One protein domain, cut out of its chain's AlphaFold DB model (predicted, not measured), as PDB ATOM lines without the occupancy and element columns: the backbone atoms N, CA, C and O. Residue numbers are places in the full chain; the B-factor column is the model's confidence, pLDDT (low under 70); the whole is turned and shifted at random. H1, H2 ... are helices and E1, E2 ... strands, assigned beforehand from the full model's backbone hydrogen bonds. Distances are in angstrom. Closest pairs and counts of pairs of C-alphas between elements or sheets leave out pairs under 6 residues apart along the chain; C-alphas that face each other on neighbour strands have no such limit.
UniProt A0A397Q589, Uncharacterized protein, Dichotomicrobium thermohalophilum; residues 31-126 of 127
ATOM      1  N   PRO A  31     -12.391 -31.487-105.923       98.06
ATOM      2  CA  PRO A  31     -11.196 -30.679-106.128       98.06
ATOM      3  C   PRO A  31     -11.258 -29.364-105.343       98.06
ATOM      4  O   PRO A  31     -12.245 -28.624-105.391       98.06
ATOM      5  N   VAL A  32     -10.164 -29.060-104.654       98.50
ATOM      6  CA  VAL A  32      -9.902 -27.802-103.960       98.50
ATOM      7  C   VAL A  32      -8.623 -27.187-104.517       98.50
ATOM      8  O   VAL A  32      -7.656 -27.889-104.828       98.50
ATOM      9  N   VAL A  33      -8.616 -25.864-104.616       98.69
ATOM     10  CA  VAL A  33      -7.424 -25.075-104.917       98.69
ATOM     11  C   VAL A  33      -7.078 -24.281-103.671       98.69
ATOM     12  O   VAL A  33      -7.944 -23.636-103.079       98.69
ATOM     13  N   CYS A  34      -5.815 -24.324-103.275       98.69
ATOM     14  CA  CYS A  34      -5.298 -23.575-102.145       98.69
ATOM     15  C   CYS A  34      -4.169 -22.670-102.609       98.69
ATOM     16  O   CYS A  34      -3.276 -23.109-103.334       98.69
ATOM     17  N   LYS A  35      -4.169 -21.423-102.145       98.69
ATOM     18  CA  LYS A  35      -3.029 -20.524-102.290       98.69
ATOM     19  C   LYS A  35      -2.358 -20.399-100.932       98.69
ATOM     20  O   LYS A  35      -2.880 -19.746-100.032       98.69
ATOM     21  N   ALA A  36      -1.207 -21.046-100.767       98.38
ATOM     22  CA  ALA A  36      -0.447 -20.929 -99.532       98.38
ATOM     23  C   ALA A  36       0.113 -19.509 -99.327       98.38
ATOM     24  O   ALA A  36       0.069 -18.656-100.217       98.38
ATOM     25  N   GLY A  37       0.639 -19.265 -98.126       97.12
ATOM     26  CA  GLY A  37       1.086 -17.955 -97.657       97.12
ATOM     27  C   GLY A  37       0.110 -17.341 -96.654       97.12
ATOM     28  O   GLY A  37      -0.740 -18.032 -96.087       97.12
ATOM     29  N   GLY A  38       0.247 -16.036 -96.403       95.88
ATOM     30  CA  GLY A  38      -0.505 -15.363 -95.344       95.88
ATOM     31  C   GLY A  38      -0.238 -16.023 -93.988       95.88
ATOM     32  O   GLY A  38       0.912 -16.234 -93.621       95.88
ATOM     33  N   ASN A  39      -1.306 -16.403 -93.282       92.62
ATOM     34  CA  ASN A  39      -1.234 -17.086 -91.984       92.62
ATOM     35  C   ASN A  39      -1.422 -18.616 -92.084       92.62
ATOM     36  O   ASN A  39      -1.739 -19.265 -91.086       92.62
ATOM     37  N   MET A  40      -1.291 -19.210 -93.278       97.94
ATOM     38  CA  MET A  40      -1.420 -20.660 -93.453       97.94
ATOM     39  C   MET A  40      -0.211 -21.383 -92.857       97.94
ATOM     40  O   MET A  40       0.927 -21.138 -93.246       97.94
ATOM     41  N   MET A  41      -0.474 -22.312 -91.940       93.12
ATOM     42  CA  MET A  41       0.554 -23.098 -91.259       93.12
ATOM     43  C   MET A  41       0.247 -24.586 -91.365       93.12
ATOM     44  O   MET A  41      -0.907 -24.998 -91.233       93.12
ATOM     45  N   ALA A  42       1.298 -25.380 -91.576       95.81
ATOM     46  CA  ALA A  42       1.247 -26.834 -91.555       95.81
ATOM     47  C   ALA A  42       1.851 -27.355 -90.245       95.81
ATOM     48  O   ALA A  42       3.033 -27.156 -89.969       95.81
ATOM     49  N   GLU A  43       1.039 -28.046 -89.456       96.50
ATOM     50  CA  GLU A  43       1.461 -28.768 -88.259       96.50
ATOM     51  C   GLU A  43       1.705 -30.231 -88.632       96.50
ATOM     52  O   GLU A  43       0.808 -30.909 -89.142       96.50
ATOM     53  N   VAL A  44       2.916 -30.724 -88.375       93.81
ATOM     54  CA  VAL A  44       3.289 -32.121 -88.623       93.81
ATOM     55  C   VAL A  44       3.269 -32.878 -87.301       93.81
ATOM     56  O   VAL A  44       3.848 -32.443 -86.311       93.81
ATOM     57  N   SER A  45       2.587 -34.017 -87.283       91.69
ATOM     58  CA  SER A  45       2.512 -34.941 -86.150       91.69
ATOM     59  C   SER A  45       3.092 -36.305 -86.525       91.69
ATOM     60  O   SER A  45       3.398 -36.569 -87.693       91.69
ATOM     61  N   ALA A  46       3.233 -37.188 -85.531       86.56
ATOM     62  CA  ALA A  46       3.747 -38.542 -85.732       86.56
ATOM     63  C   ALA A  46       3.024 -39.281 -86.878       86.56
ATOM     64  O   ALA A  46       1.825 -39.102 -87.112       86.56
ATOM     65  N   GLY A  47       3.777 -40.109 -87.607       84.56
ATOM     66  CA  GLY A  47       3.246 -40.901 -88.718       84.56
ATOM     67  C   GLY A  47       2.869 -40.082 -89.957       84.56
ATOM     68  O   GLY A  47       1.901 -40.427 -90.626       84.56
ATOM     69  N   ASN A  48       3.593 -38.998 -90.264       87.44
ATOM     70  CA  ASN A  48       3.358 -38.141 -91.441       87.44
ATOM     71  C   ASN A  48       1.938 -37.557 -91.509       87.44
ATOM     72  O   ASN A  48       1.398 -37.321 -92.592       87.44
ATOM     73  N   THR A  49       1.323 -37.336 -90.348       94.69
ATOM     74  CA  THR A  49       0.031 -36.655 -90.278       94.69
ATOM     75  C   THR A  49       0.268 -35.157 -90.371       94.69
ATOM     76  O   THR A  49       1.026 -34.610 -89.574       94.69
ATOM     77  N   VAL A  50      -0.385 -34.489 -91.322       97.19
ATOM     78  CA  VAL A  50      -0.264 -33.036 -91.513       97.19
ATOM     79  C   VAL A  50      -1.624 -32.384 -91.332       97.19
ATOM     80  O   VAL A  50      -2.605 -32.821 -91.935       97.19
ATOM     81  N   ARG A  51      -1.680 -31.328 -90.520       98.00
ATOM     82  CA  ARG A  51      -2.851 -30.461 -90.360       98.00
ATOM     83  C   ARG A  51      -2.521 -29.080 -90.903       98.00
ATOM     84  O   ARG A  51      -1.588 -28.450 -90.422       98.00
ATOM     85  N   VAL A  52      -3.296 -28.602 -91.871       98.25
ATOM     86  CA  VAL A  52      -3.161 -27.240 -92.404       98.25
ATOM     87  C   VAL A  52      -4.426 -26.459 -92.106       98.25
ATOM     88  O   VAL A  52      -5.512 -26.868 -92.514       98.25
ATOM     89  N   ARG A  53      -4.298 -25.335 -91.400       98.31
ATOM     90  CA  ARG A  53      -5.404 -24.383 -91.237       98.31
ATOM     91  C   ARG A  53      -5.410 -23.414 -92.407       98.31
ATOM     92  O   ARG A  53      -4.355 -22.922 -92.800       98.31
ATOM     93  N   PHE A  54      -6.593 -23.124 -92.931       98.31
ATOM     94  CA  PHE A  54      -6.774 -22.188 -94.036       98.31
ATOM     95  C   PHE A  54      -7.994 -21.291 -93.812       98.31
ATOM     96  O   PHE A  54      -8.880 -21.598 -93.011       98.31
ATOM     97  N   ASN A  55      -8.052 -20.183 -94.545       98.31
ATOM     98  CA  ASN A  55      -9.240 -19.345 -94.642       98.31
ATOM     99  C   ASN A  55     -10.194 -19.936 -95.696       98.31
ATOM    100  O   ASN A  55      -9.772 -20.135 -96.837       98.31
ATOM    101  N   PRO A  56     -11.454 -20.257 -95.355       98.25
ATOM    102  CA  PRO A  56     -12.402 -20.788 -96.329       98.25
ATOM    103  C   PRO A  56     -12.798 -19.720 -97.342       98.25
ATOM    104  O   PRO A  56     -13.302 -18.659 -96.963       98.25
ATOM    105  N   GLY A  57     -12.604 -20.013 -98.622       98.06
ATOM    106  CA  GLY A  57     -12.945 -19.073 -99.673       98.06
ATOM    107  C   GLY A  57     -14.433 -18.966 -99.939       98.06
ATOM    108  O   GLY A  57     -15.181 -19.938 -99.819       98.06
ATOM    109  N   ARG A  58     -14.881 -17.757-100.285       97.75
ATOM    110  CA  ARG A  58     -16.311 -17.437-100.470       97.75
ATOM    111  C   ARG A  58     -16.818 -17.705-101.885       97.75
ATOM    112  O   ARG A  58     -18.023 -17.832-102.078       97.75
ATOM    113  N   GLN A  59     -15.914 -17.799-102.853       98.06
ATOM    114  CA  GLN A  59     -16.210 -18.059-104.262       98.06
ATOM    115  C   GLN A  59     -15.468 -19.312-104.726       98.06
ATOM    116  O   GLN A  59     -14.519 -19.739-104.073       98.06
ATOM    117  N   GLY A  60     -15.918 -19.912-105.830       98.25
ATOM    118  CA  GLY A  60     -15.221 -21.047-106.429       98.25
ATOM    119  C   GLY A  60     -13.895 -20.620-107.049       98.25
ATOM    120  O   GLY A  60     -13.826 -19.581-107.708       98.25
ATOM    121  N   ALA A  61     -12.859 -21.442-106.883       98.38
ATOM    122  CA  ALA A  61     -11.532 -21.181-107.433       98.38
ATOM    123  C   ALA A  61     -11.527 -21.090-108.969       98.38
ATOM    124  O   ALA A  61     -10.666 -20.425-109.538       98.38
ATOM    125  N   GLY A  62     -12.496 -21.724-109.641       97.31
ATOM    126  CA  GLY A  62     -12.698 -21.604-111.086       97.31
ATOM    127  C   GLY A  62     -13.239 -20.241-111.533       97.31
ATOM    128  O   GLY A  62     -13.116 -19.901-112.705       97.31
ATOM    129  N   SER A  63     -13.816 -19.449-110.623       97.62
ATOM    130  CA  SER A  63     -14.305 -18.090-110.899       97.62
ATOM    131  C   SER A  63     -13.375 -17.011-110.350       97.62
ATOM    132  O   SER A  63     -13.224 -15.952-110.953       97.62
ATOM    133  N   THR A  64     -12.764 -17.242-109.190       97.69
ATOM    134  CA  THR A  64     -11.835 -16.301-108.557       97.69
ATOM    135  C   THR A  64     -10.721 -17.081-107.864       97.69
ATOM    136  O   THR A  64     -11.023 -17.874-106.971       97.69
ATOM    137  N   PRO A  65      -9.444 -16.872-108.234       97.69
ATOM    138  CA  PRO A  65      -8.329 -17.529-107.564       97.69
ATOM    139  C   PRO A  65      -8.312 -17.242-106.050       97.69
ATOM    140  O   PRO A  65      -8.551 -16.096-105.660       97.69
ATOM    141  N   PRO A  66      -7.997 -18.234-105.192       98.31
ATOM    142  CA  PRO A  66      -7.878 -18.016-103.752       98.31
ATOM    143  C   PRO A  66      -6.771 -17.013-103.399       98.31
ATOM    144  O   PRO A  66      -5.704 -17.001-104.023       98.31
ATOM    145  N   SER A  67      -6.994 -16.217-102.354       98.44
ATOM    146  CA  SER A  67      -5.984 -15.318-101.785       98.44
ATOM    147  C   SER A  67      -4.934 -16.085-100.975       98.44
ATOM    148  O   SER A  67      -5.114 -17.250-100.625       98.44
ATOM    149  N   ALA A  68      -3.832 -15.424-100.612       98.56
ATOM    150  CA  ALA A  68      -2.826 -16.025 -99.737       98.56
ATOM    151  C   ALA A  68      -3.432 -16.498 -98.400       98.56
ATOM    152  O   ALA A  68      -4.035 -15.726 -97.653       98.56
ATOM    153  N   GLY A  69      -3.246 -17.781 -98.107       98.56
ATOM    154  CA  GLY A  69      -3.780 -18.474 -96.941       98.56
ATOM    155  C   GLY A  69      -5.199 -19.022 -97.108       98.56
ATOM    156  O   GLY A  69      -5.770 -19.532 -96.142       98.56
ATOM    157  N   GLU A  70      -5.772 -18.939 -98.306       98.56
ATOM    158  CA  GLU A  70      -7.145 -19.337 -98.614       98.56
ATOM    159  C   GLU A  70      -7.185 -20.657 -99.396       98.56
ATOM    160  O   GLU A  70      -6.321 -20.943-100.230       98.56
ATOM    161  N   CYS A  71      -8.224 -21.454 -99.146       98.56
ATOM    162  CA  CYS A  71      -8.601 -22.573-100.005       98.56
ATOM    163  C   CYS A  71     -10.056 -22.417-100.438       98.56
ATOM    164  O   CYS A  71     -10.914 -22.058 -99.629       98.56
ATOM    165  N   ALA A  72     -10.352 -22.757-101.688       98.50
ATOM    166  CA  ALA A  72     -11.702 -22.763-102.233       98.50
ATOM    167  C   ALA A  72     -11.953 -24.032-103.047       98.50
ATOM    168  O   ALA A  72     -11.046 -24.547-103.707       98.50
ATOM    169  N   TRP A  73     -13.188 -24.537-103.013       98.19
ATOM    170  CA  TRP A  73     -13.589 -25.580-103.955       98.19
ATOM    171  C   TRP A  73     -13.488 -25.040-105.376       98.19
ATOM    172  O   TRP A  73     -13.628 -23.837-105.602       98.19
ATOM    173  N   LEU A  74     -13.250 -25.918-106.344       98.19
ATOM    174  CA  LEU A  74     -13.132 -25.486-107.734       98.19
ATOM    175  C   LEU A  74     -14.424 -24.826-108.247       98.19
ATOM    176  O   LEU A  74     -14.368 -23.812-108.937       98.19
ATOM    177  N   ASP A  75     -15.576 -25.376-107.876       97.62
ATOM    178  CA  ASP A  75     -16.904 -25.028-108.386       97.62
ATOM    179  C   ASP A  75     -17.669 -24.008-107.525       97.62
ATOM    180  O   ASP A  75     -18.596 -23.364-108.012       97.62
ATOM    181  N   ARG A  76     -17.315 -23.848-106.243       97.81
ATOM    182  CA  ARG A  76     -18.048 -22.989-105.295       97.81
ATOM    183  C   ARG A  76     -17.201 -22.508-104.116       97.81
ATOM    184  O   ARG A  76     -16.145 -23.047-103.813       97.81
ATOM    185  N   GLY A  77     -17.729 -21.545-103.366       97.62
ATOM    186  CA  GLY A  77     -17.203 -21.224-102.040       97.62
ATOM    187  C   GLY A  77     -17.447 -22.337-101.015       97.62
ATOM    188  O   GLY A  77     -18.343 -23.180-101.166       97.62
ATOM    189  N   PHE A  78     -16.667 -22.315 -99.938       98.06
ATOM    190  CA  PHE A  78     -16.957 -23.087 -98.737       98.06
ATOM    191  C   PHE A  78     -18.263 -22.604 -98.094       98.06
ATOM    192  O   PHE A  78     -18.548 -21.408 -98.012       98.06
ATOM    193  N   ARG A  79     -19.075 -23.551 -97.630       97.44
ATOM    194  CA  ARG A  79     -20.323 -23.303 -96.905       97.44
ATOM    195  C   ARG A  79     -20.047 -23.114 -95.419       97.44
ATOM    196  O   ARG A  79     -19.070 -23.628 -94.877       97.44
ATOM    197  N   SER A  80     -20.971 -22.433 -94.745       96.38
ATOM    198  CA  SER A  80     -20.977 -22.382 -93.283       96.38
ATOM    199  C   SER A  80     -20.980 -23.800 -92.696       96.38
ATOM    200  O   SER A  80     -21.725 -24.666 -93.159       96.38
ATOM    201  N   GLY A  81     -20.120 -24.040 -91.705       95.56
ATOM    202  CA  GLY A  81     -19.956 -25.342 -91.055       95.56
ATOM    203  C   GLY A  81     -19.048 -26.333 -91.791       95.56
ATOM    204  O   GLY A  81     -18.737 -27.386 -91.231       95.56
ATOM    205  N   GLU A  82     -18.578 -26.027 -93.005       97.38
ATOM    206  CA  GLU A  82     -17.508 -26.822 -93.612       97.38
ATOM    207  C   GLU A  82     -16.185 -26.598 -92.850       97.38
ATOM    208  O   GLU A  82     -15.846 -25.454 -92.535       97.38
ATOM    209  N   PRO A  83     -15.423 -27.664 -92.538       97.94
ATOM    210  CA  PRO A  83     -14.158 -27.521 -91.831       97.94
ATOM    211  C   PRO A  83     -13.121 -26.718 -92.614       97.94
ATOM    212  O   PRO A  83     -12.993 -26.859 -93.828       97.94
ATOM    213  N   ASN A  84     -12.300 -25.967 -91.882       97.88
ATOM    214  CA  ASN A  84     -11.192 -25.171 -92.412       97.88
ATOM    215  C   ASN A  84      -9.811 -25.760 -92.065       97.88
ATOM    216  O   ASN A  84      -8.813 -25.049 -91.928       97.88
ATOM    217  N   ILE A  85      -9.782 -27.079 -91.868       98.25
ATOM    218  CA  ILE A  85      -8.582 -27.851 -91.558       98.25
ATOM    219  C   ILE A  85      -8.423 -28.907 -92.636       98.25
ATOM    220  O   ILE A  85      -9.274 -29.783 -92.763       98.25
ATOM    221  N   LEU A  86      -7.326 -28.846 -93.375       98.12
ATOM    222  CA  LEU A  86      -6.904 -29.889 -94.295       98.12
ATOM    223  C   LEU A  86      -6.100 -30.935 -93.512       98.12
ATOM    224  O   LEU A  86      -5.191 -30.579 -92.763       98.12
ATOM    225  N   LEU A  87      -6.442 -32.211 -93.657       97.94
ATOM    226  CA  LEU A  87      -5.820 -33.325 -92.949       97.94
ATOM    227  C   LEU A  87      -5.224 -34.321 -93.942       97.94
ATOM    228  O   LEU A  87      -5.946 -34.966 -94.700       97.94
ATOM    229  N   VAL A  88      -3.910 -34.494 -93.881       97.19
ATOM    230  CA  VAL A  88      -3.192 -35.578 -94.557       97.19
ATOM    231  C   VAL A  88      -2.947 -36.686 -93.545       97.19
ATOM    232  O   VAL A  88      -2.430 -36.411 -92.463       97.19
ATOM    233  N   GLN A  89      -3.301 -37.925 -93.878       93.25
ATOM    234  CA  GLN A  89      -3.138 -39.073 -92.983       93.25
ATOM    235  C   GLN A  89      -2.123 -40.060 -93.559       93.25
ATOM    236  O   GLN A  89      -2.356 -40.625 -94.623       93.25
ATOM    237  N   GLY A  90      -1.007 -40.281 -92.855       87.06
ATOM    238  CA  GLY A  90      -0.128 -41.433 -93.094       87.06
ATOM    239  C   GLY A  90       0.582 -41.493 -94.450       87.06
ATOM    240  O   GLY A  90       1.235 -42.491 -94.739       87.06
ATOM    241  N   ASN A  91       0.475 -40.463 -95.293       92.25
ATOM    242  CA  ASN A  91       0.989 -40.484 -96.660       92.25
ATOM    243  C   ASN A  91       2.118 -39.463 -96.824       92.25
ATOM    244  O   ASN A  91       1.871 -38.265 -96.971       92.25
ATOM    245  N   GLY A  92       3.362 -39.952 -96.829       94.00
ATOM    246  CA  GLY A  92       4.560 -39.110 -96.920       94.00
ATOM    247  C   GLY A  92       4.616 -38.257 -98.190       94.00
ATOM    248  O   GLY A  92       5.002 -37.097 -98.124       94.00
ATOM    249  N   ARG A  93       4.151 -38.775 -99.336       95.69
ATOM    250  CA  ARG A  93       4.130 -38.016-100.597       95.69
ATOM    251  C   ARG A  93       3.134 -36.859-100.541       95.69
ATOM    252  O   ARG A  93       3.466 -35.752-100.955       95.69
ATOM    253  N   HIS A  94       1.928 -37.107-100.033       96.56
ATOM    254  CA  HIS A  94       0.919 -36.059 -99.859       96.56
ATOM    255  C   HIS A  94       1.384 -35.018 -98.836       96.56
ATOM    256  O   HIS A  94       1.223 -33.821 -99.064       96.56
ATOM    257  N   ALA A  95       1.996 -35.478 -97.738       96.62
ATOM    258  CA  ALA A  95       2.540 -34.621 -96.698       96.62
ATOM    259  C   ALA A  95       3.615 -33.686 -97.262       96.62
ATOM    260  O   ALA A  95       3.469 -32.473 -97.132       96.62
ATOM    261  N   SER A  96       4.635 -34.219 -97.942       96.56
ATOM    262  CA  SER A  96       5.706 -33.408 -98.534       96.56
ATOM    263  C   SER A  96       5.177 -32.413 -99.563       96.56
ATOM    264  O   SER A  96       5.527 -31.243 -99.490       96.56
ATOM    265  N   TYR A  97       4.271 -32.831-100.457       97.31
ATOM    266  CA  TYR A  97       3.665 -31.935-101.450       97.31
ATOM    267  C   TYR A  97       2.998 -30.711-100.803       97.31
ATOM    268  O   TYR A  97       3.225 -29.578-101.222       97.31
ATOM    269  N   ILE A  98       2.202 -30.932 -99.753       97.19
ATOM    270  CA  ILE A  98       1.497 -29.852 -99.053       97.19
ATOM    271  C   ILE A  98       2.462 -29.015 -98.207       97.19
ATOM    272  O   ILE A  98       2.372 -27.791 -98.224       97.19
ATOM    273  N   ILE A  99       3.397 -29.640 -97.486       96.94
ATOM    274  CA  ILE A  99       4.390 -28.930 -96.666       96.94
ATOM    275  C   ILE A  99       5.252 -28.012 -97.535       96.94
ATOM    276  O   ILE A  99       5.466 -26.857 -97.166       96.94
ATOM    277  N   ASP A 100       5.723 -28.496 -98.683       97.62
ATOM    278  CA  ASP A 100       6.557 -27.716 -99.593       97.62
ATOM    279  C   ASP A 100       5.789 -26.518-100.153       97.62
ATOM    280  O   ASP A 100       6.307 -25.401-100.128       97.62
ATOM    281  N   ALA A 101       4.535 -26.718-100.571       98.06
ATOM    282  CA  ALA A 101       3.690 -25.625-101.039       98.06
ATOM    283  C   ALA A 101       3.439 -24.582 -99.937       98.06
ATOM    284  O   ALA A 101       3.550 -23.382-100.191       98.06
ATOM    285  N   VAL A 102       3.167 -25.025 -98.701       98.06
ATOM    286  CA  VAL A 102       2.973 -24.133 -97.547       98.06
ATOM    287  C   VAL A 102       4.236 -23.327 -97.249       98.06
ATOM    288  O   VAL A 102       4.156 -22.110 -97.101       98.06
ATOM    289  N   ARG A 103       5.407 -23.973 -97.229       97.06
ATOM    290  CA  ARG A 103       6.701 -23.316 -96.983       97.06
ATOM    291  C   ARG A 103       7.059 -22.284 -98.049       97.06
ATOM    292  O   ARG A 103       7.636 -21.256 -97.718       97.06
ATOM    293  N   LYS A 104       6.734 -22.562 -99.312       97.56
ATOM    294  CA  LYS A 104       7.048 -21.683-100.448       97.56
ATOM    295  C   LYS A 104       5.969 -20.631-100.725       97.56
ATOM    296  O   LYS A 104       6.189 -19.741-101.538       97.56
ATOM    297  N   GLY A 105       4.804 -20.724-100.081       97.62
ATOM    298  CA  GLY A 105       3.660 -19.859-100.384       97.62
ATOM    299  C   GLY A 105       3.084 -20.103-101.786       97.62
ATOM    300  O   GLY A 105       2.588 -19.179-102.435       97.62
ATOM    301  N   GLU A 106       3.177 -21.330-102.293       97.88
ATOM    302  CA  GLU A 106       2.751 -21.705-103.644       97.88
ATOM    303  C   GLU A 106       1.263 -22.081-103.714       97.88
ATOM    304  O   GLU A 106       0.592 -22.325-102.709       97.88
ATOM    305  N   THR A 107       0.726 -22.109-104.931       98.50
ATOM    306  CA  THR A 107      -0.600 -22.685-105.177       98.50
ATOM    307  C   THR A 107      -0.483 -24.203-105.213       98.50
ATOM    308  O   THR A 107       0.401 -24.737-105.880       98.50
ATOM    309  N   PHE A 108      -1.394 -24.904-104.545       98.56
ATOM    310  CA  PHE A 108      -1.473 -26.358-104.591       98.56
ATOM    311  C   PHE A 108      -2.909 -26.842-104.776       98.56
ATOM    312  O   PHE A 108      -3.876 -26.139-104.476       98.56
ATOM    313  N   TYR A 109      -3.023 -28.066-105.282       98.44
ATOM    314  CA  TYR A 109      -4.282 -28.698-105.661       98.44
ATOM    315  C   TYR A 109      -4.442 -30.009-104.905       98.44
ATOM    316  O   TYR A 109      -3.476 -30.758-104.720       98.44
ATOM    317  N   ALA A 110      -5.663 -30.298-104.470       98.31
ATOM    318  CA  ALA A 110      -5.988 -31.569-103.848       98.31
ATOM    319  C   ALA A 110      -7.445 -31.947-104.100       98.31
ATOM    320  O   ALA A 110      -8.293 -31.101-104.357       98.31
ATOM    321  N   HIS A 111      -7.743 -33.228-103.950       98.19
ATOM    322  CA  HIS A 111      -9.096 -33.721-103.789       98.19
ATOM    323  C   HIS A 111      -9.317 -34.052-102.321       98.19
ATOM    324  O   HIS A 111      -8.553 -34.823-101.729       98.19
ATOM    325  N   ILE A 112     -10.356 -33.458-101.743       97.94
ATOM    326  CA  ILE A 112     -10.661 -33.584-100.321       97.94
ATOM    327  C   ILE A 112     -12.115 -33.988-100.095       97.94
ATOM    328  O   ILE A 112     -12.993 -33.684-100.906       97.94
ATOM    329  N   TYR A 113     -12.380 -34.638 -98.968       97.00
ATOM    330  CA  TYR A 113     -13.733 -34.914 -98.491       97.00
ATOM    331  C   TYR A 113     -13.885 -34.520 -97.019       97.00
ATOM    332  O   TYR A 113     -12.938 -34.571 -96.234       97.00
ATOM    333  N   ASN A 114     -15.098 -34.138 -96.624       96.44
ATOM    334  CA  ASN A 114     -15.406 -33.823 -95.233       96.44
ATOM    335  C   ASN A 114     -15.567 -35.122 -94.431       96.44
ATOM    336  O   ASN A 114     -16.499 -35.891 -94.666       96.44
ATOM    337  N   ASN A 115     -14.700 -35.350 -93.445       95.38
ATOM    338  CA  ASN A 115     -14.770 -36.549 -92.606       95.38
ATOM    339  C   ASN A 115     -15.855 -36.493 -91.515       95.38
ATOM    340  O   ASN A 115     -15.950 -37.415 -90.707       95.38
ATOM    341  N   ARG A 116     -16.634 -35.404 -91.448       94.44
ATOM    342  CA  ARG A 116     -17.659 -35.109 -90.429       94.44
ATOM    343  C   ARG A 116     -17.130 -35.081 -88.990       94.44
ATOM    344  O   ARG A 116     -17.900 -35.134 -88.041       94.44
ATOM    345  N   ARG A 117     -15.812 -34.969 -88.826       94.50
ATOM    346  CA  ARG A 117     -15.084 -34.905 -87.550       94.50
ATOM    347  C   ARG A 117     -14.217 -33.645 -87.463       94.50
ATOM    348  O   ARG A 117     -13.204 -33.630 -86.771       94.50
ATOM    349  N   GLY A 118     -14.603 -32.596 -88.191       96.31
ATOM    350  CA  GLY A 118     -13.939 -31.293 -88.148       96.31
ATOM    351  C   GLY A 118     -12.696 -31.167 -89.031       96.31
ATOM    352  O   GLY A 118     -11.875 -30.290 -88.771       96.31
ATOM    353  N   ALA A 119     -12.530 -32.010 -90.058       97.56
ATOM    354  CA  ALA A 119     -11.469 -31.834 -91.048       97.56
ATOM    355  C   ALA A 119     -11.885 -32.240 -92.471       97.56
ATOM    356  O   ALA A 119     -12.757 -33.086 -92.684       97.56
ATOM    357  N   MET A 120     -11.196 -31.645 -93.435       98.06
ATOM    358  CA  MET A 120     -11.177 -32.029 -94.835       98.06
ATOM    359  C   MET A 120     -10.005 -32.976 -95.069       98.06
ATOM    360  O   MET A 120      -8.851 -32.569 -94.967       98.06
ATOM    361  N   VAL A 121     -10.281 -34.245 -95.342       97.81
ATOM    362  CA  VAL A 121      -9.239 -35.259 -95.526       97.81
ATOM    363  C   VAL A 121      -8.771 -35.259 -96.969       97.81
ATOM    364  O   VAL A 121      -9.592 -35.270 -97.881       97.81
ATOM    365  N   VAL A 122      -7.453 -35.260 -97.159       97.62
ATOM    366  CA  VAL A 122      -6.804 -35.349 -98.469       97.62
ATOM    367  C   VAL A 122      -6.819 -36.784 -98.960       97.62
ATOM    368  O   VAL A 122      -6.178 -37.655 -98.376       97.62
ATOM    369  N   ASP A 123      -7.519 -36.991-100.065       96.56
ATOM    370  CA  ASP A 123      -7.610 -38.266-100.771       96.56
ATOM    371  C   ASP A 123      -6.566 -38.353-101.894       96.56
ATOM    372  O   ASP A 123      -5.836 -39.335-102.014       96.56
ATOM    373  N   ARG A 124      -6.408 -37.270-102.666       96.69
ATOM    374  CA  ARG A 124      -5.455 -37.174-103.783       96.69
ATOM    375  C   ARG A 124      -4.838 -35.779-103.856       96.69
ATOM    376  O   ARG A 124      -5.503 -34.797-103.549       96.69
ATOM    377  N   ILE A 125      -3.582 -35.691-104.285       97.25
ATOM    378  CA  ILE A 125      -2.894 -34.425-104.592       97.25
ATOM    379  C   ILE A 125      -2.846 -34.174-106.101       97.25
ATOM    380  O   ILE A 125      -2.855 -35.127-106.882       97.25
ATOM    381  N   GLY A 126      -2.727 -32.907-106.490       94.06
ATOM    382  CA  GLY A 126      -2.748 -32.481-107.887       94.06
ATOM    383  C   GLY A 126      -4.151 -32.107-108.385       94.06
ATOM    384  O   GLY A 126      -5.115 -32.210-107.614       94.06
TER     385      GLY A 126
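What this domain is: This is residues 31 to 126 of the 127 residues of an uncharacterized protein of Dichotomicrobium thermohalophilum (UniProt A0A397Q589). A single seven-stranded sheet, strongly twisted and curled like part of a barrel, has one helix, H1, packed on one face, while two long links, E3 to E4 and E4 to E5, loop out around the E4 edge. The strands run E2, E3, E5, E7, E6, E1, E4 across this mixed sheet, with E5 and E7 parallel and the other neighbours antiparallel. The printed part has 96 residues, with elements in the order E1, E2, E3, E4, E5, H1, E6, E7, and its class is mixed, helices and strands. It is compact, with a radius of gyration of the C-alphas of 11.9 A, and rounded, spanning 35 by 30 by 22 A.

Where its parts are: Begin at C-alpha 31, at (-11.196, -30.679, -106.128), where E1 runs over residues 31 to 35 for 13.6 A. Look next for E2 at residues 41 to 45, 13.0 A, and E3 at 49 to 53, 13.5 A. E4 is residues 70 to 73, 10.4 A, and E5 is 85 to 88, 9.9 A. Find C-alpha 92 at (4.560, -39.110, -96.920); from there H1 runs to residue 104, 18.0 A away. E6, residues 107 to 114, is the longest strand at 21.0 A and bends by 60 degrees at residue 111. E7, residues 120 to 125, covers 13.0 A and ends at C-alpha 125, (-2.894, -34.425, -104.592).

How they stand to each other: Start at edge strand E2, which forms a hairpin with E3; N 43 and O 51 are 2.8 A apart. E3 is antiparallel to E5, with N 86 and O 52 at 2.8 A. E5 and E7 are parallel at 48 degrees, with N 122 and O 87 at 2.9 A. E7 and E6 form a hairpin, with N 121 and O 113 at 2.8 A. E6 and E1 are antiparallel, with N 32 and O 110 at 2.8 A, and E1 and edge strand E4 too, with N 33 and O 72 at 2.9 A. H1 is on the sheet: its closest C-alphas to E3 are Ala 95 and Val 50, 6.1 A, and to E6 Ala 101 and Phe 108, 6.3 A. In H1 every O i to N i+4 pair is within hydrogen-bond range. E2 and E4 are apart.

The domain as a whole: The farthest C-alphas, those of Ala 46 and Ser 63, are 37.1 A apart. The printed part has no cut. The links E3 to E4, 16 residues, and E4 to E5, 11 residues, are long; in the first, residues 55 to 56 pair, parallel, with residues 70 to 71 of E4. The mean pLDDT of the printed part is 96.7, and no printed residue is under 70.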